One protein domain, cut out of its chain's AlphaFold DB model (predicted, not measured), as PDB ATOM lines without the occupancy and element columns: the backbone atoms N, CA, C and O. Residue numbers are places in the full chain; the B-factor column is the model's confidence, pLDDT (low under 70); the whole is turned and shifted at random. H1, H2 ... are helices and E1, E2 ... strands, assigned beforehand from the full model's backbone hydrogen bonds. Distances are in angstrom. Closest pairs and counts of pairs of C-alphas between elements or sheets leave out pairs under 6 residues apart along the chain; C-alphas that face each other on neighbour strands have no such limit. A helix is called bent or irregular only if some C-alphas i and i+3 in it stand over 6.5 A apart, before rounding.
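What this domain is: This is residues 6 to 138 of the 139 residues of an uncharacterized protein of TM7 phylum sp. oral taxon 346 (UniProt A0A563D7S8). What does the model look like as a whole? One twisted sheet of five antiparallel strands has the longest helix, H4, over one face, and H3 and then H2 follow H4 side by side in a row that leads away from the sheet. H2 makes one end of the long axis, with the short helix H1 near both H2 and H3, and the short helix H5 lies at the other end, near H4. What are its parts, and in which order do they come? The printed part has 133 residues, with five named helices and five named strands along the chain as H1 H2 E1 H3 H4 E2 E3 E4 E5 H5, of mixed class, and the sheet's order is E1 E2 E3 E4 E5. How is it proportioned? It is compact, with a radius of gyration of the C-alphas of 14.9 A, and elongated, spanning 47 by 30 by 26 A.

How they stand to each other: How is the sheet joined? E1, residues 34 to 39, is an edge strand antiparallel to E2, residues 75 to 80, with N 37 and O 79 at 2.9 A. E2 begins a meander, each strand the antiparallel neighbour of the one before: E3, residues 87 to 92, has N 78 and O 89 at 2.8 A across to E2, and E4, residues 98 to 104, has N 90 and O 98 at 2.8 A across to E3. The other edge strand, E5, residues 107 to 112, forms a hairpin with E4, where N 101 and O 109 are 2.9 A apart. What is on the sheet? H4, residues 57 to 70, is on one face, making two layers, a helix on a sheet; its height over the sheet is 8.3 A, it lies over E3 and E4, and it runs along the strands at 2 degrees to E3 on the local plane. H3, residues 41 to 51, only grazes the sheet with residues 41 to 44. How do the helices stand? H3 and H4 form a helical hairpin and touch, H4 with residues 57 to 62 alone, at a tilt of 35.2 degrees, only just steep, and their closest C-alphas, of Ala 48 and Ala 58, are 4.8 A apart. H2, residues 13 to 24, touches H3 at a shallow tilt of 22 degrees, opposite ways, the closest C-alphas being those of Arg 19 and Val 46, 6.0 A. H5, residues 129 to 136, is close to H4 but not clearly touching, with the C-alphas of Ala 68 and Phe 131 closest at 6.0 A. What do the helix backbones show? In H1, residues 6 to 10, and in H2, H3 and H4, every O i to N i+4 pair is within hydrogen-bond range; in H5 2 of 4 are, and it is only just irregular, with C-alphas 130 and 133 at 7.0 A.

Where its parts are: Where does the printed part begin? H1 starts at C-alpha 6, (41.335, 9.290, 4.773), and the closest C-alphas of H1 and H3, those of Asn 10 and Ala 50, are 6.7 A apart. Which elements are long? H4 measures 19.9 A from C-alpha 57, (27.184, 5.815, 16.076), to C-alpha 70; E4 measures 18.3 A, E5 17.2 A, E2 16.8 A, H2 16.4 A, E3 15.9 A and H3 15.4 A. Where does the last element end? H5 ends at C-alpha 136, (19.892, -19.783, 21.522).

The domain as a whole: How far does it reach? The two C-alphas farthest apart, those of Ala 13 and Ser 137, are 47.7 A apart. Is the printed part whole, and which link is long? It has no cut, and the link from E5 to H5, residues 113 to 128, is long. Where is confidence low? The mean pLDDT of the printed part is 79.6, and 31 residues are under 70, among them residues 6 to 11, 119 to 126 and 133 to 138.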
ATOM      1  N   THR A   6      42.711   9.791   4.712       60.06
ATOM      2  CA  THR A   6      41.335   9.290   4.773       60.06
ATOM      3  C   THR A   6      40.322  10.408   5.029       60.06
ATOM      4  O   THR A   6      39.312  10.478   4.328       60.06
ATOM      5  N   ASP A   7      40.610  11.333   5.953       59.94
ATOM      6  CA  ASP A   7      39.744  12.488   6.232       59.94
ATOM      7  C   ASP A   7      39.601  13.391   5.003       59.94
ATOM      8  O   ASP A   7      38.495  13.800   4.649       59.94
ATOM      9  N   VAL A   8      40.709  13.665   4.306       60.81
ATOM     10  CA  VAL A   8      40.731  14.526   3.111       60.81
ATOM     11  C   VAL A   8      39.922  13.912   1.963       60.81
ATOM     12  O   VAL A   8      39.148  14.608   1.302       60.81
ATOM     13  N   VAL A   9      40.050  12.602   1.743       62.66
ATOM     14  CA  VAL A   9      39.323  11.886   0.683       62.66
ATOM     15  C   VAL A   9      37.827  11.789   1.006       62.66
ATOM     16  O   VAL A   9      36.992  12.117   0.152       62.66
ATOM     17  N   ASN A  10      37.468  11.433   2.245       66.19
ATOM     18  CA  ASN A  10      36.072  11.278   2.669       66.19
ATOM     19  C   ASN A  10      35.329  12.616   2.801       66.19
ATOM     20  O   ASN A  10      34.112  12.667   2.582       66.19
ATOM     21  N   CYS A  11      36.042  13.711   3.088       67.94
ATOM     22  CA  CYS A  11      35.478  15.061   3.164       67.94
ATOM     23  C   CYS A  11      35.458  15.815   1.827       67.94
ATOM     24  O   CYS A  11      34.938  16.933   1.783       67.94
ATOM     25  N   SER A  12      35.988  15.233   0.746       78.56
ATOM     26  CA  SER A  12      35.987  15.859  -0.580       78.56
ATOM     27  C   SER A  12      34.568  16.179  -1.074       78.56
ATOM     28  O   SER A  12      33.597  15.487  -0.754       78.56
ATOM     29  N   ALA A  13      34.434  17.226  -1.895       82.44
ATOM     30  CA  ALA A  13      33.145  17.623  -2.470       82.44
ATOM     31  C   ALA A  13      32.498  16.486  -3.281       82.44
ATOM     32  O   ALA A  13      31.296  16.258  -3.174       82.44
ATOM     33  N   ALA A  14      33.309  15.720  -4.018       84.75
ATOM     34  CA  ALA A  14      32.851  14.551  -4.760       84.75
ATOM     35  C   ALA A  14      32.311  13.450  -3.832       84.75
ATOM     36  O   ALA A  14      31.247  12.897  -4.095       84.75
ATOM     37  N   ALA A  15      32.995  13.148  -2.722       81.31
ATOM     38  CA  ALA A  15      32.512  12.162  -1.753       81.31
ATOM     39  C   ALA A  15      31.208  12.615  -1.073       81.31
ATOM     40  O   ALA A  15      30.268  11.832  -0.955       81.31
ATOM     41  N   ARG A  16      31.102  13.901  -0.711       83.56
ATOM     42  CA  ARG A  16      29.863  14.487  -0.173       83.56
ATOM     43  C   ARG A  16      28.704  14.398  -1.168       83.56
ATOM     44  O   ARG A  16      27.601  14.024  -0.777       83.56
ATOM     45  N   GLN A  17      28.956  14.702  -2.442       86.50
ATOM     46  CA  GLN A  17      27.941  14.629  -3.492       86.50
ATOM     47  C   GLN A  17      27.459  13.191  -3.712       86.50
ATOM     48  O   GLN A  17      26.253  12.961  -3.699       86.50
ATOM     49  N   ARG A  18      28.378  12.216  -3.808       87.19
ATOM     50  CA  ARG A  18      28.030  10.788  -3.928       87.19
ATOM     51  C   ARG A  18      27.131  10.323  -2.784       87.19
ATOM     52  O   ARG A  18      26.127   9.664  -3.027       87.19
ATOM     53  N   ARG A  19      27.446  10.701  -1.539       86.50
ATOM     54  CA  ARG A  19      26.614  10.364  -0.373       86.50
ATOM     55  C   ARG A  19      25.236  11.020  -0.431       86.50
ATOM     56  O   ARG A  19      24.237  10.362  -0.162       86.50
ATOM     57  N   LYS A  20      25.157  12.290  -0.841       85.94
ATOM     58  CA  LYS A  20      23.877  12.993  -1.015       85.94
ATOM     59  C   LYS A  20      23.001  12.327  -2.078       85.94
ATOM     60  O   LYS A  20      21.795  12.214  -1.891       85.94
ATOM     61  N   GLU A  21      23.593  11.900  -3.187       87.88
ATOM     62  CA  GLU A  21      22.893  11.164  -4.242       87.88
ATOM     63  C   GLU A  21      22.450   9.778  -3.771       87.88
ATOM     64  O   GLU A  21      21.305   9.404  -4.014       87.88
ATOM     65  N   ALA A  22      23.300   9.068  -3.022       87.75
ATOM     66  CA  ALA A  22      22.942   7.793  -2.410       87.75
ATOM     67  C   ALA A  22      21.727   7.936  -1.482       87.75
ATOM     68  O   ALA A  22      20.770   7.185  -1.633       87.75
ATOM     69  N   LEU A  23      21.706   8.945  -0.599       87.19
ATOM     70  CA  LEU A  23      20.563   9.211   0.286       87.19
ATOM     71  C   LEU A  23      19.294   9.593  -0.485       87.19
ATOM     72  O   LEU A  23      18.215   9.137  -0.127       87.19
ATOM     73  N   LYS A  24      19.403  10.380  -1.565       86.38
ATOM     74  CA  LYS A  24      18.254  10.715  -2.430       86.38
ATOM     75  C   LYS A  24      17.644   9.493  -3.114       86.38
ATOM     76  O   LYS A  24      16.455   9.502  -3.412       86.38
ATOM     77  N   GLY A  25      18.457   8.476  -3.397       87.19
ATOM     78  CA  GLY A  25      17.991   7.208  -3.952       87.19
ATOM     79  C   GLY A  25      17.226   6.345  -2.945       87.19
ATOM     80  O   GLY A  25      16.601   5.363  -3.343       87.19
ATOM     81  N   LEU A  26      17.259   6.691  -1.655       87.75
ATOM     82  CA  LEU A  26      16.530   5.990  -0.606       87.75
ATOM     83  C   LEU A  26      15.164   6.655  -0.392       87.75
ATOM     84  O   LEU A  26      15.059   7.870  -0.244       87.75
ATOM     85  N   ALA A  27      14.107   5.847  -0.316       87.88
ATOM     86  CA  ALA A  27      12.796   6.304   0.136       87.88
ATOM     87  C   ALA A  27      12.825   6.489   1.665       87.88
ATOM     88  O   ALA A  27      12.446   5.588   2.413       87.88
ATOM     89  N   LEU A  28      13.363   7.622   2.125       89.75
ATOM     90  CA  LEU A  28      13.526   7.920   3.548       89.75
ATOM     91  C   LEU A  28      12.233   8.483   4.160       89.75
ATOM     92  O   LEU A  28      11.531   9.256   3.501       89.75
ATOM     93  N   PRO A  29      11.918   8.131   5.420       90.25
ATOM     94  CA  PRO A  29      10.769   8.678   6.128       90.25
ATOM     95  C   PRO A  29      11.081  10.111   6.579       90.25
ATOM     96  O   PRO A  29      11.694  10.337   7.619       90.25
ATOM     97  N   MET A  30      10.711  11.087   5.751       89.81
ATOM     98  CA  MET A  30      10.938  12.503   6.038       89.81
ATOM     99  C   MET A  30       9.802  13.071   6.901       89.81
ATOM    100  O   MET A  30       8.639  13.012   6.505       89.81
ATOM    101  N   GLU A  31      10.138  13.703   8.023       86.50
ATOM    102  CA  GLU A  31       9.214  14.431   8.897       86.50
ATOM    103  C   GLU A  31       9.829  15.790   9.259       86.50
ATOM    104  O   GLU A  31      10.958  15.870   9.735       86.50
ATOM    105  N   GLY A  32       9.128  16.894   8.979       83.25
ATOM    106  CA  GLY A  32       9.620  18.240   9.318       83.25
ATOM    107  C   GLY A  32      10.939  18.652   8.639       83.25
ATOM    108  O   GLY A  32      11.601  19.567   9.113       83.25
ATOM    109  N   GLY A  33      11.328  17.988   7.544       84.50
ATOM    110  CA  GLY A  33      12.609  18.213   6.858       84.50
ATOM    111  C   GLY A  33      13.776  17.370   7.386       84.50
ATOM    112  O   GLY A  33      14.873  17.474   6.844       84.50
ATOM    113  N   TYR A  34      13.525  16.512   8.373       85.81
ATOM    114  CA  TYR A  34      14.484  15.593   8.983       85.81
ATOM    115  C   TYR A  34      14.096  14.143   8.685       85.81
ATOM    116  O   TYR A  34      12.930  13.859   8.401       85.81
ATOM    117  N   VAL A  35      15.050  13.213   8.737       87.81
ATOM    118  CA  VAL A  35      14.737  11.782   8.652       87.81
ATOM    119  C   VAL A  35      14.284  11.291  10.025       87.81
ATOM    120  O   VAL A  35      15.038  11.340  10.999       87.81
ATOM    121  N   ARG A  36      13.046  10.799  10.099       89.44
ATOM    122  CA  ARG A  36      12.450  10.272  11.326       89.44
ATOM    123  C   ARG A  36      11.614   9.044  11.018       89.44
ATOM    124  O   ARG A  36      10.593   9.128  10.343       89.44
ATOM    125  N   GLY A  37      12.052   7.884  11.488       89.00
ATOM    126  CA  GLY A  37      11.372   6.631  11.183       89.00
ATOM    127  C   GLY A  37      12.307   5.463  10.920       89.00
ATOM    128  O   GLY A  37      13.505   5.505  11.197       89.00
ATOM    129  N   VAL A  38      11.732   4.398  10.360       91.00
ATOM    130  CA  VAL A  38      12.481   3.198   9.977       91.00
ATOM    131  C   VAL A  38      13.248   3.451   8.681       91.00
ATOM    132  O   VAL A  38      12.651   3.798   7.663       91.00
ATOM    133  N   VAL A  39      14.560   3.229   8.704       91.88
ATOM    134  CA  VAL A  39      15.458   3.457   7.564       91.88
ATOM    135  C   VAL A  39      16.107   2.161   7.076       91.88
ATOM    136  O   VAL A  39      16.284   1.209   7.844       91.88
ATOM    137  N   PRO A  40      16.489   2.083   5.788       92.62
ATOM    138  CA  PRO A  40      17.226   0.935   5.276       92.62
ATOM    139  C   PRO A  40      18.668   0.918   5.803       92.62
ATOM    140  O   PRO A  40      19.253   1.955   6.098       92.62
ATOM    141  N   ARG A  41      19.298  -0.262   5.811       93.06
ATOM    142  CA  ARG A  41      20.720  -0.438   6.175       93.06
ATOM    143  C   ARG A  41      21.662   0.513   5.425       93.06
ATOM    144  O   ARG A  41      22.654   0.962   5.992       93.06
ATOM    145  N   GLU A  42      21.365   0.802   4.159       92.75
ATOM    146  CA  GLU A  42      22.192   1.681   3.325       92.75
ATOM    147  C   GLU A  42      22.281   3.104   3.891       92.75
ATOM    148  O   GLU A  42      23.317   3.747   3.752       92.75
ATOM    149  N   TYR A  43      21.256   3.554   4.621       91.25
ATOM    150  CA  TYR A  43      21.303   4.808   5.366       91.25
ATOM    151  C   TYR A  43      22.481   4.821   6.348       91.25
ATOM    152  O   TYR A  43      23.351   5.686   6.271       91.25
ATOM    153  N   LEU A  44      22.591   3.795   7.203       89.62
ATOM    154  CA  LEU A  44      23.706   3.681   8.149       89.62
ATOM    155  C   LEU A  44      25.054   3.578   7.440       89.62
ATOM    156  O   LEU A  44      26.023   4.162   7.905       89.62
ATOM    157  N   ARG A  45      25.129   2.877   6.303       90.81
ATOM    158  CA  ARG A  45      26.375   2.761   5.534       90.81
ATOM    159  C   ARG A  45      26.865   4.124   5.040       90.81
ATOM    160  O   ARG A  45      28.047   4.429   5.179       90.81
ATOM    161  N   VAL A  46      25.966   4.939   4.488       89.44
ATOM    162  CA  VAL A  46      26.306   6.281   4.000       89.44
ATOM    163  C   VAL A  46      26.737   7.192   5.152       89.44
ATOM    164  O   VAL A  46      27.721   7.923   5.018       89.44
ATOM    165  N   HIS A  47      26.043   7.128   6.291       87.50
ATOM    166  CA  HIS A  47      26.396   7.919   7.471       87.50
ATOM    167  C   HIS A  47      27.701   7.447   8.125       87.50
ATOM    168  O   HIS A  47      28.507   8.285   8.506       87.50
ATOM    169  N   ALA A  48      27.978   6.144   8.157       85.62
ATOM    170  CA  ALA A  48      29.241   5.605   8.655       85.62
ATOM    171  C   ALA A  48      30.437   6.026   7.777       85.62
ATOM    172  O   ALA A  48      31.484   6.410   8.297       85.62
ATOM    173  N   GLU A  49      30.276   6.041   6.445       83.94
ATOM    174  CA  GLU A  49      31.293   6.588   5.528       83.94
ATOM    175  C   GLU A  49      31.526   8.087   5.774       83.94
ATOM    176  O   GLU A  49      32.662   8.559   5.712       83.94
ATOM    177  N   ALA A  50      30.457   8.845   6.041       81.31
ATOM    178  CA  ALA A  50      30.547  10.275   6.326       81.31
ATOM    179  C   ALA A  50      31.211  10.568   7.677       81.31
ATOM    180  O   ALA A  50      31.984  11.519   7.773       81.31
ATOM    181  N   GLU A  51      30.890   9.774   8.697       78.81
ATOM    182  CA  GLU A  51      31.408   9.906  10.056       78.81
ATOM    183  C   GLU A  51      32.898   9.549  10.122       78.81
ATOM    184  O   GLU A  51      33.640  10.172  10.878       78.81
ATOM    185  N   ALA A  52      33.338   8.579   9.306       79.00
ATOM    186  CA  ALA A  52      34.722   8.103   9.220       79.00
ATOM    187  C   ALA A  52      35.341   7.736  10.588       79.00
ATOM    188  O   ALA A  52      36.562   7.720  10.744       79.00
ATOM    189  N   ALA A  53      34.497   7.408  11.569       78.62
ATOM    190  CA  ALA A  53      34.893   7.034  12.914       78.62
ATOM    191  C   ALA A  53      34.531   5.567  13.180       78.62
ATOM    192  O   ALA A  53      33.350   5.220  13.130       78.62
ATOM    193  N   PRO A  54      35.511   4.702  13.499       75.38
ATOM    194  CA  PRO A  54      35.252   3.294  13.801       75.38
ATOM    195  C   PRO A  54      34.235   3.090  14.931       75.38
ATOM    196  O   PRO A  54      33.363   2.238  14.824       75.38
ATOM    197  N   GLU A  55      34.301   3.912  15.976       79.00
ATOM    198  CA  GLU A  55      33.412   3.870  17.147       79.00
ATOM    199  C   GLU A  55      32.237   4.869  17.042       79.00
ATOM    200  O   GLU A  55      31.513   5.126  18.010       79.00
ATOM    201  N   GLY A  56      32.038   5.430  15.849       82.62
ATOM    202  CA  GLY A  56      30.936   6.322  15.530       82.62
ATOM    203  C   GLY A  56      29.571   5.638  15.559       82.62
ATOM    204  O   GLY A  56      29.474   4.425  15.351       82.62
ATOM    205  N   ALA A  57      28.503   6.394  15.811       84.50
ATOM    206  CA  ALA A  57      27.184   5.815  16.076       84.50
ATOM    207  C   ALA A  57      26.648   5.039  14.868       84.50
ATOM    208  O   ALA A  57      26.132   3.929  15.019       84.50
ATOM    209  N   ALA A  58      26.839   5.563  13.652       87.00
ATOM    210  CA  ALA A  58      26.396   4.880  12.440       87.00
ATOM    211  C   ALA A  58      27.198   3.592  12.194       87.00
ATOM    212  O   ALA A  58      26.641   2.573  11.777       87.00
ATOM    213  N   GLN A  59      28.498   3.619  12.494       87.06
ATOM    214  CA  GLN A  59      29.391   2.477  12.331       87.06
ATOM    215  C   GLN A  59      29.107   1.377  13.369       87.06
ATOM    216  O   GLN A  59      29.037   0.199  13.014       87.06
ATOM    217  N   VAL A  60      28.881   1.743  14.634       87.25
ATOM    218  CA  VAL A  60      28.484   0.818  15.710       87.25
ATOM    219  C   VAL A  60      27.120   0.197  15.409       87.25
ATOM    220  O   VAL A  60      26.981  -1.028  15.437       87.25
ATOM    221  N   ALA A  61      26.133   1.009  15.024       89.06
ATOM    222  CA  ALA A  61      24.809   0.531  14.636       89.06
ATOM    223  C   ALA A  61      24.861  -0.448  13.447       89.06
ATOM    224  O   ALA A  61      24.146  -1.454  13.426       89.06
ATOM    225  N   LEU A  62      25.739  -0.200  12.469       89.81
ATOM    226  CA  LEU A  62      25.942  -1.093  11.328       89.81
ATOM    227  C   LEU A  62      26.548  -2.445  11.744       89.81
ATOM    228  O   LEU A  62      26.151  -3.480  11.196       89.81
ATOM    229  N   CYS A  63      27.470  -2.453  12.711       89.06
ATOM    230  CA  CYS A  63      28.033  -3.680  13.281       89.06
ATOM    231  C   CYS A  63      26.969  -4.507  14.011       89.06
ATOM    232  O   CYS A  63      26.802  -5.683  13.679       89.06
ATOM    233  N   LEU A  64      26.189  -3.879  14.899       88.88
ATOM    234  CA  LEU A  64      25.081  -4.530  15.614       88.88
ATOM    235  C   LEU A  64      24.054  -5.122  14.648       88.88
ATOM    236  O   LEU A  64      23.642  -6.272  14.792       88.88
ATOM    237  N   TYR A  65      23.678  -4.362  13.613       90.88
ATOM    238  CA  TYR A  65      22.804  -4.857  12.553       90.88
ATOM    239  C   TYR A  65      23.380  -6.124  11.908       90.88
ATOM    240  O   TYR A  65      22.666  -7.107  11.707       90.88
ATOM    241  N   GLY A  66      24.671  -6.105  11.561       90.31
ATOM    242  CA  GLY A  66      25.351  -7.232  10.928       90.31
ATOM    243  C   GLY A  66      25.365  -8.480  11.806       90.31
ATOM    244  O   GLY A  66      25.066  -9.568  11.320       90.31
ATOM    245  N   GLU A  67      25.675  -8.333  13.088       89.38
ATOM    246  CA  GLU A  67      25.708  -9.435  14.052       89.38
ATOM    247  C   GLU A  67      24.333 -10.021  14.329       89.38
ATOM    248  O   GLU A  67      24.160 -11.232  14.207       89.38
ATOM    249  N   ALA A  68      23.334  -9.180  14.595       87.25
ATOM    250  CA  ALA A  68      21.965  -9.632  14.795       87.25
ATOM    251  C   ALA A  68      21.434 -10.376  13.558       87.25
ATOM    252  O   ALA A  68      20.801 -11.426  13.678       87.25
ATOM    253  N   ARG A  69      21.747  -9.893  12.346       89.38
ATOM    254  CA  ARG A  69      21.415 -10.605  11.102       89.38
ATOM    255  C   ARG A  69      22.163 -11.930  10.960       89.38
ATOM    256  O   ARG A  69      21.541 -12.906  10.546       89.38
ATOM    257  N   ARG A  70      23.457 -11.994  11.308       87.44
ATOM    258  CA  ARG A  70      24.232 -13.255  11.322       87.44
ATOM    259  C   ARG A  70      23.656 -14.268  12.310       87.44
ATOM    260  O   ARG A  70      23.653 -15.455  12.014       87.44
ATOM    261  N   ALA A  71      23.109 -13.794  13.424       84.81
ATOM    262  CA  ALA A  71      22.400 -14.600  14.410       84.81
ATOM    263  C   ALA A  71      20.976 -15.016  13.966       84.81
ATOM    264  O   ALA A  71      20.242 -15.633  14.734       84.81
ATOM    265  N   GLY A  72      20.554 -14.679  12.740       85.94
ATOM    266  CA  GLY A  72      19.235 -15.032  12.201       85.94
ATOM    267  C   GLY A  72      18.086 -14.172  12.732       85.94
ATOM    268  O   GLY A  72      16.918 -14.532  12.582       85.94
ATOM    269  N   LEU A  73      18.382 -13.033  13.361       86.38
ATOM    270  CA  LEU A  73      17.373 -12.169  13.966       86.38
ATOM    271  C   LEU A  73      16.828 -11.157  12.947       86.38
ATOM    272  O   LEU A  73      17.531 -10.657  12.063       86.38
ATOM    273  N   ALA A  74      15.540 -10.837  13.072       89.12
ATOM    274  CA  ALA A  74      14.944  -9.715  12.359       89.12
ATOM    275  C   ALA A  74      15.424  -8.407  12.996       89.12
ATOM    276  O   ALA A  74      15.393  -8.276  14.220       89.12
ATOM    277  N   VAL A  75      15.849  -7.457  12.162       91.06
ATOM    278  CA  VAL A  75      16.395  -6.173  12.608       91.06
ATOM    279  C   VAL A  75      15.688  -5.038  11.884       91.06
ATOM    280  O   VAL A  75      15.591  -5.066  10.656       91.06
ATOM    281  N   SER A  76      15.227  -4.046  12.643       92.56
ATOM    282  CA  SER A  76      14.749  -2.759  12.133       92.56
ATOM    283  C   SER A  76      15.626  -1.641  12.682       92.56
ATOM    284  O   SER A  76      15.979  -1.662  13.859       92.56
ATOM    285  N   ILE A  77      15.976  -0.684  11.827       92.06
ATOM    286  CA  ILE A  77      16.773   0.489  12.187       92.06
ATOM    287  C   ILE A  77      15.817   1.667  12.234       92.06
ATOM    288  O   ILE A  77      15.163   1.944  11.231       92.06
ATOM    289  N   TYR A  78      15.732   2.339  13.371       90.69
ATOM    290  CA  TYR A  78      14.966   3.562  13.534       90.69
ATOM    291  C   TYR A  78      15.922   4.714  13.836       90.69
ATOM    292  O   TYR A  78      16.886   4.549  14.579       90.69
ATOM    293  N   VAL A  79      15.674   5.865  13.221       88.81
ATOM    294  CA  VAL A  79      16.456   7.085  13.438       88.81
ATOM    295  C   VAL A  79      15.521   8.243  13.733       88.81
ATOM    296  O   VAL A  79      14.407   8.300  13.204       88.81
ATOM    297  N   ASP A  80      15.994   9.164  14.564       86.88
ATOM    298  CA  ASP A  80      15.342  10.444  14.820       86.88
ATOM    299  C   ASP A  80      16.387  11.561  14.734       86.88
ATOM    300  O   ASP A  80      17.079  11.874  15.704       86.88
ATOM    301  N   GLU A  81      16.534  12.155  13.546       80.06
ATOM    302  CA  GLU A  81      17.497  13.244  13.335       80.06
ATOM    303  C   GLU A  81      17.138  14.528  14.100       80.06
ATOM    304  O   GLU A  81      17.990  15.408  14.248       80.06
ATOM    305  N   TYR A  82      15.908  14.651  14.613       73.25
ATOM    306  CA  TYR A  82      15.478  15.826  15.367       73.25
ATOM    307  C   TYR A  82      16.210  15.955  16.714       73.25
ATOM    308  O   TYR A  82      16.468  17.065  17.177       73.25
ATOM    309  N   ASN A  83      16.599  14.830  17.324       61.00
ATOM    310  CA  ASN A  83      17.137  14.765  18.688       61.00
ATOM    311  C   ASN A  83      18.677  14.742  18.779       61.00
ATOM    312  O   ASN A  83      19.215  14.232  19.753       61.00
ATOM    313  N   SER A  84      19.392  15.313  17.798       51.09
ATOM    314  CA  SER A  84      20.870  15.376  17.744       51.09
ATOM    315  C   SER A  84      21.560  15.538  19.123       51.09
ATOM    316  O   SER A  84      21.218  16.476  19.851       51.09
ATOM    317  N   PRO A  85      22.615  14.759  19.458       52.66
ATOM    318  CA  PRO A  85      23.494  13.981  18.571       52.66
ATOM    319  C   PRO A  85      22.891  12.648  18.098       52.66
ATOM    320  O   PRO A  85      21.977  12.133  18.712       52.66
ATOM    321  N   CYS A  86      23.372  12.143  16.954       63.06
ATOM    322  CA  CYS A  86      22.808  11.002  16.215       63.06
ATOM    323  C   CYS A  86      22.532   9.778  17.107       63.06
ATOM    324  O   CYS A  86      23.461   9.030  17.424       63.06
ATOM    325  N   ASP A  87      21.256   9.568  17.418       77.69
ATOM    326  CA  ASP A  87      20.749   8.390  18.107       77.69
ATOM    327  C   ASP A  87      20.178   7.411  17.076       77.69
ATOM    328  O   ASP A  87      19.336   7.765  16.241       77.69
ATOM    329  N   VAL A  88      20.670   6.173  17.107       85.50
ATOM    330  CA  VAL A  88      20.198   5.093  16.238       85.50
ATOM    331  C   VAL A  88      19.611   3.981  17.088       85.50
ATOM    332  O   VAL A  88      20.320   3.310  17.836       85.50
ATOM    333  N   ASP A  89      18.327   3.721  16.894       88.69
ATOM    334  CA  ASP A  89      17.608   2.653  17.567       88.69
ATOM    335  C   ASP A  89      17.639   1.384  16.714       88.69
ATOM    336  O   ASP A  89      17.075   1.311  15.617       88.69
ATOM    337  N   ILE A  90      18.266   0.335  17.235       87.44
ATOM    338  CA  ILE A  90      18.315  -0.983  16.613       87.44
ATOM    339  C   ILE A  90      17.326  -1.899  17.329       87.44
ATOM    340  O   ILE A  90      17.558  -2.386  18.436       87.44
ATOM    341  N   LYS A  91      16.197  -2.163  16.672       86.25
ATOM    342  CA  LYS A  91      15.194  -3.116  17.150       86.25
ATOM    343  C   LYS A  91      15.526  -4.499  16.627       86.25
ATOM    344  O   LYS A  91      15.389  -4.758  15.431       86.25
ATOM    345  N   VAL A  92      15.924  -5.388  17.531       81.12
ATOM    346  CA  VAL A  92      16.217  -6.790  17.228       81.12
ATOM    347  C   VAL A  92      15.112  -7.660  17.813       81.12
ATOM    348  O   VAL A  92      14.796  -7.569  18.993       81.12
ATOM    349  N   GLY A  93      14.473  -8.487  16.987       74.25
ATOM    350  CA  GLY A  93      13.303  -9.256  17.413       74.25
ATOM    351  C   GLY A  93      13.605 -10.196  18.585       74.25
ATOM    352  O   GLY A  93      14.363 -11.153  18.410       74.25
ATOM    353  N   GLY A  94      12.953  -9.964  19.727       68.88
ATOM    354  CA  GLY A  94      13.146 -10.713  20.978       68.88
ATOM    355  C   GLY A  94      14.040 -10.008  22.003       68.88
ATOM    356  O   GLY A  94      14.116 -10.469  23.135       68.88
ATOM    357  N   LEU A  95      14.664  -8.885  21.635       71.62
ATOM    358  CA  LEU A  95      15.429  -8.027  22.534       71.62
ATOM    359  C   LEU A  95      14.712  -6.699  22.786       71.62
ATOM    360  O   LEU A  95      13.943  -6.232  21.935       71.62
ATOM    361  N   PRO A  96      14.995  -6.046  23.924       74.94
ATOM    362  CA  PRO A  96      14.783  -4.615  24.050       74.94
ATOM    363  C   PRO A  96      15.489  -3.833  22.929       74.94
ATOM    364  O   PRO A  96      16.438  -4.313  22.308       74.94
ATOM    365  N   THR A  97      15.007  -2.622  22.643       84.31
ATOM    366  CA  THR A  97      15.616  -1.767  21.610       84.31
ATOM    367  C   THR A  97      17.039  -1.417  22.033       84.31
ATOM    368  O   THR A  97      17.233  -1.007  23.166       84.31
ATOM    369  N   LEU A  98      18.030  -1.565  21.159       86.31
ATOM    370  CA  LEU A  98      19.397  -1.127  21.442       86.31
ATOM    371  C   LEU A  98      19.553   0.304  20.931       86.31
ATOM    372  O   LEU A  98      19.513   0.516  19.721       86.31
ATOM    373  N   MET A  99      19.706   1.275  21.828       87.25
ATOM    374  CA  MET A  99      19.906   2.677  21.456       87.25
ATOM    375  C   MET A  99      21.403   2.961  21.359       87.25
ATOM    376  O   MET A  99      22.115   2.872  22.358       87.25
ATOM    377  N   VAL A 100      21.888   3.288  20.167       86.56
ATOM    378  CA  VAL A 100      23.276   3.698  19.936       86.56
ATOM    379  C   VAL A 100      23.333   5.216  19.958       86.56
ATOM    380  O   VAL A 100      22.848   5.853  19.026       86.56
ATOM    381  N   GLN A 101      23.926   5.786  21.004       84.19
ATOM    382  CA  GLN A 101      24.018   7.235  21.177       84.19
ATOM    383  C   GLN A 101      25.437   7.728  20.928       84.19
ATOM    384  O   GLN A 101      26.382   7.264  21.572       84.19
ATOM    385  N   SER A 102      25.592   8.694  20.022       77.81
ATOM    386  CA  SER A 102      26.882   9.345  19.779       77.81
ATOM    387  C   SER A 102      27.249  10.290  20.926       77.81
ATOM    388  O   SER A 102      26.529  11.238  21.232       77.81
ATOM    389  N   CYS A 103      28.459  10.142  21.461       74.56
ATOM    390  CA  CYS A 103      29.032  11.038  22.475       74.56
ATOM    391  C   CYS A 103      29.960  12.101  21.870       74.56
ATOM    392  O   CYS A 103      30.632  12.848  22.587       74.56
ATOM    393  N   GLY A 104      30.030  12.152  20.537       68.06
ATOM    394  CA  GLY A 104      30.990  12.962  19.802       68.06
ATOM    395  C   GLY A 104      32.395  12.354  19.787       68.06
ATOM    396  O   GLY A 104      32.698  11.374  20.466       68.06
ATOM    397  N   ARG A 105      33.275  12.941  18.963       67.50
ATOM    398  CA  ARG A 105      34.659  12.468  18.727       67.50
ATOM    399  C   ARG A 105      34.751  11.005  18.275       67.50
ATOM    400  O   ARG A 105      35.755  10.351  18.542       67.50
ATOM    401  N   GLY A 106      33.715  10.519  17.591       69.94
ATOM    402  CA  GLY A 106      33.685   9.161  17.074       69.94
ATOM    403  C   GLY A 106      33.577   8.098  18.157       69.94
ATOM    404  O   GLY A 106      34.167   7.049  17.977       69.94
ATOM    405  N   ARG A 107      32.901   8.384  19.276       72.31
ATOM    406  CA  ARG A 107      32.598   7.429  20.351       72.31
ATOM    407  C   ARG A 107      31.094   7.324  20.544       72.31
ATOM    408  O   ARG A 107      30.396   8.329  20.384       72.31
ATOM    409  N   SER A 108      30.626   6.150  20.957       77.88
ATOM    410  CA  SER A 108      29.202   5.886  21.174       77.88
ATOM    411  C   SER A 108      28.963   4.977  22.374       77.88
ATOM    412  O   SER A 108      29.801   4.128  22.679       77.88
ATOM    413  N   TYR A 109      27.801   5.111  23.009       80.00
ATOM    414  CA  TYR A 109      27.301   4.164  24.008       80.00
ATOM    415  C   TYR A 109      26.135   3.355  23.451       80.00
ATOM    416  O   TYR A 109      25.411   3.826  22.573       80.00
ATOM    417  N   ILE A 110      25.939   2.150  23.989       82.81
ATOM    418  CA  ILE A 110      24.760   1.328  23.713       82.81
ATOM    419  C   ILE A 110      23.927   1.239  24.987       82.81
ATOM    420  O   ILE A 110      24.376   0.704  26.006       82.81
ATOM    421  N   LEU A 111      22.707   1.754  24.914       82.75
ATOM    422  CA  LEU A 111      21.736   1.722  25.997       82.75
ATOM    423  C   LEU A 111      20.619   0.725  25.683       82.75
ATOM    424  O   LEU A 111      20.260   0.501  24.526       82.75
ATOM    425  N   ASP A 112      20.037   0.160  26.732       79.75
ATOM    426  CA  ASP A 112      18.770  -0.550  26.648       79.75
ATOM    427  C   ASP A 112      17.643   0.471  26.523       79.75
ATOM    428  O   ASP A 112      17.376   1.231  27.446       79.75
ATOM    429  N   GLY A 113      16.926   0.459  25.409       69.06
ATOM    430  CA  GLY A 113      15.817   1.363  25.131       69.06
ATOM    431  C   GLY A 113      14.572   1.124  25.983       69.06
ATOM    432  O   GLY A 113      13.627   1.904  25.890       69.06
ATOM    433  N   LYS A 114      14.527   0.074  26.817       75.12
ATOM    434  CA  LYS A 114      13.464  -0.084  27.822       75.12
ATOM    435  C   LYS A 114      13.759   0.696  29.104       75.12
ATOM    436  O   LYS A 114      12.839   1.265  29.688       75.12
ATOM    437  N   SER A 115      15.002   0.673  29.571       70.50
ATOM    438  CA  SER A 115      15.382   1.200  30.887       70.50
ATOM    439  C   SER A 115      16.317   2.411  30.840       70.50
ATOM    440  O   SER A 115      16.502   3.076  31.855       70.50
ATOM    441  N   GLY A 116      16.905   2.700  29.681       67.31
ATOM    442  CA  GLY A 116      17.962   3.693  29.500       67.31
ATOM    443  C   GLY A 116      19.298   3.288  30.127       67.31
ATOM    444  O   GLY A 116      20.230   4.091  30.127       67.31
ATOM    445  N   PHE A 117      19.419   2.075  30.680       71.69
ATOM    446  CA  PHE A 117      20.667   1.623  31.288       71.69
ATOM    447  C   PHE A 117      21.707   1.288  30.226       71.69
ATOM    448  O   PHE A 117      21.400   0.715  29.179       71.69
ATOM    449  N   LEU A 118      22.961   1.614  30.535       73.25
ATOM    450  CA  LEU A 118      24.104   1.207  29.734       73.25
ATOM    451  C   LEU A 118      24.157  -0.320  29.697       73.25
ATOM    452  O   LEU A 118      24.326  -0.954  30.738       73.25
ATOM    453  N   ILE A 119      24.011  -0.907  28.508       68.69
ATOM    454  CA  ILE A 119      24.027  -2.365  28.364       68.69
ATOM    455  C   ILE A 119      25.426  -2.895  28.663       68.69
ATOM    456  O   ILE A 119      25.556  -3.903  29.358       68.69
ATOM    457  N   LYS A 120      26.478  -2.232  28.163       60.88
ATOM    458  CA  LYS A 120      27.869  -2.584  28.477       60.88
ATOM    459  C   LYS A 120      28.858  -1.574  27.890       60.88
ATOM    460  O   LYS A 120      28.651  -1.080  26.784       60.88
ATOM    461  N   ASP A 121      29.967  -1.359  28.589       59.56
ATOM    462  CA  ASP A 121      31.191  -0.748  28.050       59.56
ATOM    463  C   ASP A 121      32.059  -1.869  27.440       59.56
ATOM    464  O   ASP A 121      33.005  -2.350  28.063       59.56
ATOM    465  N   MET A 122      31.641  -2.432  26.296       59.72
ATOM    466  CA  MET A 122      32.409  -3.483  25.606       59.72
ATOM    467  C   MET A 122      33.341  -2.900  24.542       59.72
ATOM    468  O   MET A 122      32.991  -1.915  23.888       59.72
ATOM    469  N   PRO A 123      34.502  -3.543  24.305       63.59
ATOM    470  CA  PRO A 123      35.359  -3.210  23.180       63.59
ATOM    471  C   PRO A 123      34.595  -3.276  21.858       63.59
ATOM    472  O   PRO A 123      33.768  -4.165  21.633       63.59
ATOM    473  N   TYR A 124      34.921  -2.358  20.951       61.44
ATOM    474  CA  TYR A 124      34.361  -2.344  19.608       61.44
ATOM    475  C   TYR A 124      34.518  -3.711  18.916       61.44
ATOM    476  O   TYR A 124      35.631  -4.209  18.752       61.44
ATOM    477  N   GLY A 125      33.397  -4.307  18.492       61.75
ATOM    478  CA  GLY A 125      33.370  -5.587  17.773       61.75
ATOM    479  C   GLY A 125      33.154  -6.831  18.642       61.75
ATOM    480  O   GLY A 125      33.048  -7.920  18.088       61.75
ATOM    481  N   ALA A 126      33.033  -6.690  19.967       66.44
ATOM    482  CA  ALA A 126      32.630  -7.776  20.875       66.44
ATOM    483  C   ALA A 126      31.097  -7.884  21.043       66.44
ATOM    484  O   ALA A 126      30.591  -8.480  21.990       66.44
ATOM    485  N   TRP A 127      30.333  -7.269  20.142       72.69
ATOM    486  CA  TRP A 127      28.894  -7.080  20.297       72.69
ATOM    487  C   TRP A 127      28.071  -8.327  19.938       72.69
ATOM    488  O   TRP A 127      26.903  -8.415  20.321       72.69
ATOM    489  N   SER A 128      28.682  -9.326  19.288       68.12
ATOM    490  CA  SER A 128      28.015 -10.578  18.922       68.12
ATOM    491  C   SER A 128      27.470 -11.328  20.133       68.12
ATOM    492  O   SER A 128      26.399 -11.924  20.030       68.12
ATOM    493  N   GLU A 129      28.150 -11.222  21.282       73.69
ATOM    494  CA  GLU A 129      27.727 -11.796  22.568       73.69
ATOM    495  C   GLU A 129      26.296 -11.375  22.945       73.69
ATOM    496  O   GLU A 129      25.542 -12.175  23.491       73.69
ATOM    497  N   LEU A 130      25.875 -10.149  22.590       74.75
ATOM    498  CA  LEU A 130      24.529  -9.635  22.886       74.75
ATOM    499  C   LEU A 130      23.413 -10.443  22.211       74.75
ATOM    500  O   LEU A 130      22.263 -10.408  22.650       74.75
ATOM    501  N   PHE A 131      23.727 -11.138  21.117       78.25
ATOM    502  CA  PHE A 131      22.741 -11.830  20.290       78.25
ATOM    503  C   PHE A 131      22.788 -13.351  20.435       78.25
ATOM    504  O   PHE A 131      21.842 -14.020  20.013       78.25
ATOM    505  N   GLU A 132      23.843 -13.903  21.040       74.94
ATOM    506  CA  GLU A 132      24.016 -15.349  21.208       74.94
ATOM    507  C   GLU A 132      22.921 -15.961  22.091       74.94
ATOM    508  O   GLU A 132      22.290 -16.940  21.688       74.94
ATOM    509  N   GLU A 133      22.608 -15.348  23.237       68.50
ATOM    510  CA  GLU A 133      21.565 -15.832  24.161       68.50
ATOM    511  C   GLU A 133      20.162 -15.818  23.528       68.50
ATOM    512  O   GLU A 133      19.344 -16.725  23.718       68.50
ATOM    513  N   VAL A 134      19.886 -14.799  22.716       68.25
ATOM    514  CA  VAL A 134      18.591 -14.602  22.047       68.25
ATOM    515  C   VAL A 134      18.429 -15.581  20.897       68.25
ATOM    516  O   VAL A 134      17.348 -16.132  20.695       68.25
ATOM    517  N   ALA A 135      19.501 -15.810  20.140       67.50
ATOM    518  CA  ALA A 135      19.523 -16.819  19.093       67.50
ATOM    519  C   ALA A 135      19.384 -18.233  19.676       67.50
ATOM    520  O   ALA A 135      18.662 -19.052  19.107       67.50
ATOM    521  N   ALA A 136      20.018 -18.509  20.820       69.06
ATOM    522  CA  ALA A 136      19.892 -19.783  21.522       69.06
ATOM    523  C   ALA A 136      18.461 -20.036  22.022       69.06
ATOM    524  O   ALA A 136      17.969 -21.152  21.900       69.06
ATOM    525  N   SER A 137      17.766 -18.996  22.496       62.84
ATOM    526  CA  SER A 137      16.388 -19.088  23.009       62.84
ATOM    527  C   SER A 137      15.309 -19.245  21.924       62.84
ATOM    528  O   SER A 137      14.140 -19.438  22.246       62.84
ATOM    529  N   LYS A 138      15.666 -19.123  20.635       60.94
ATOM    530  CA  LYS A 138      14.752 -19.328  19.494       60.94
ATOM    531  C   LYS A 138      14.779 -20.749  18.919       60.94
ATOM    532  O   LYS A 138      14.042 -21.007  17.967       60.94
TER     533      LYS A 138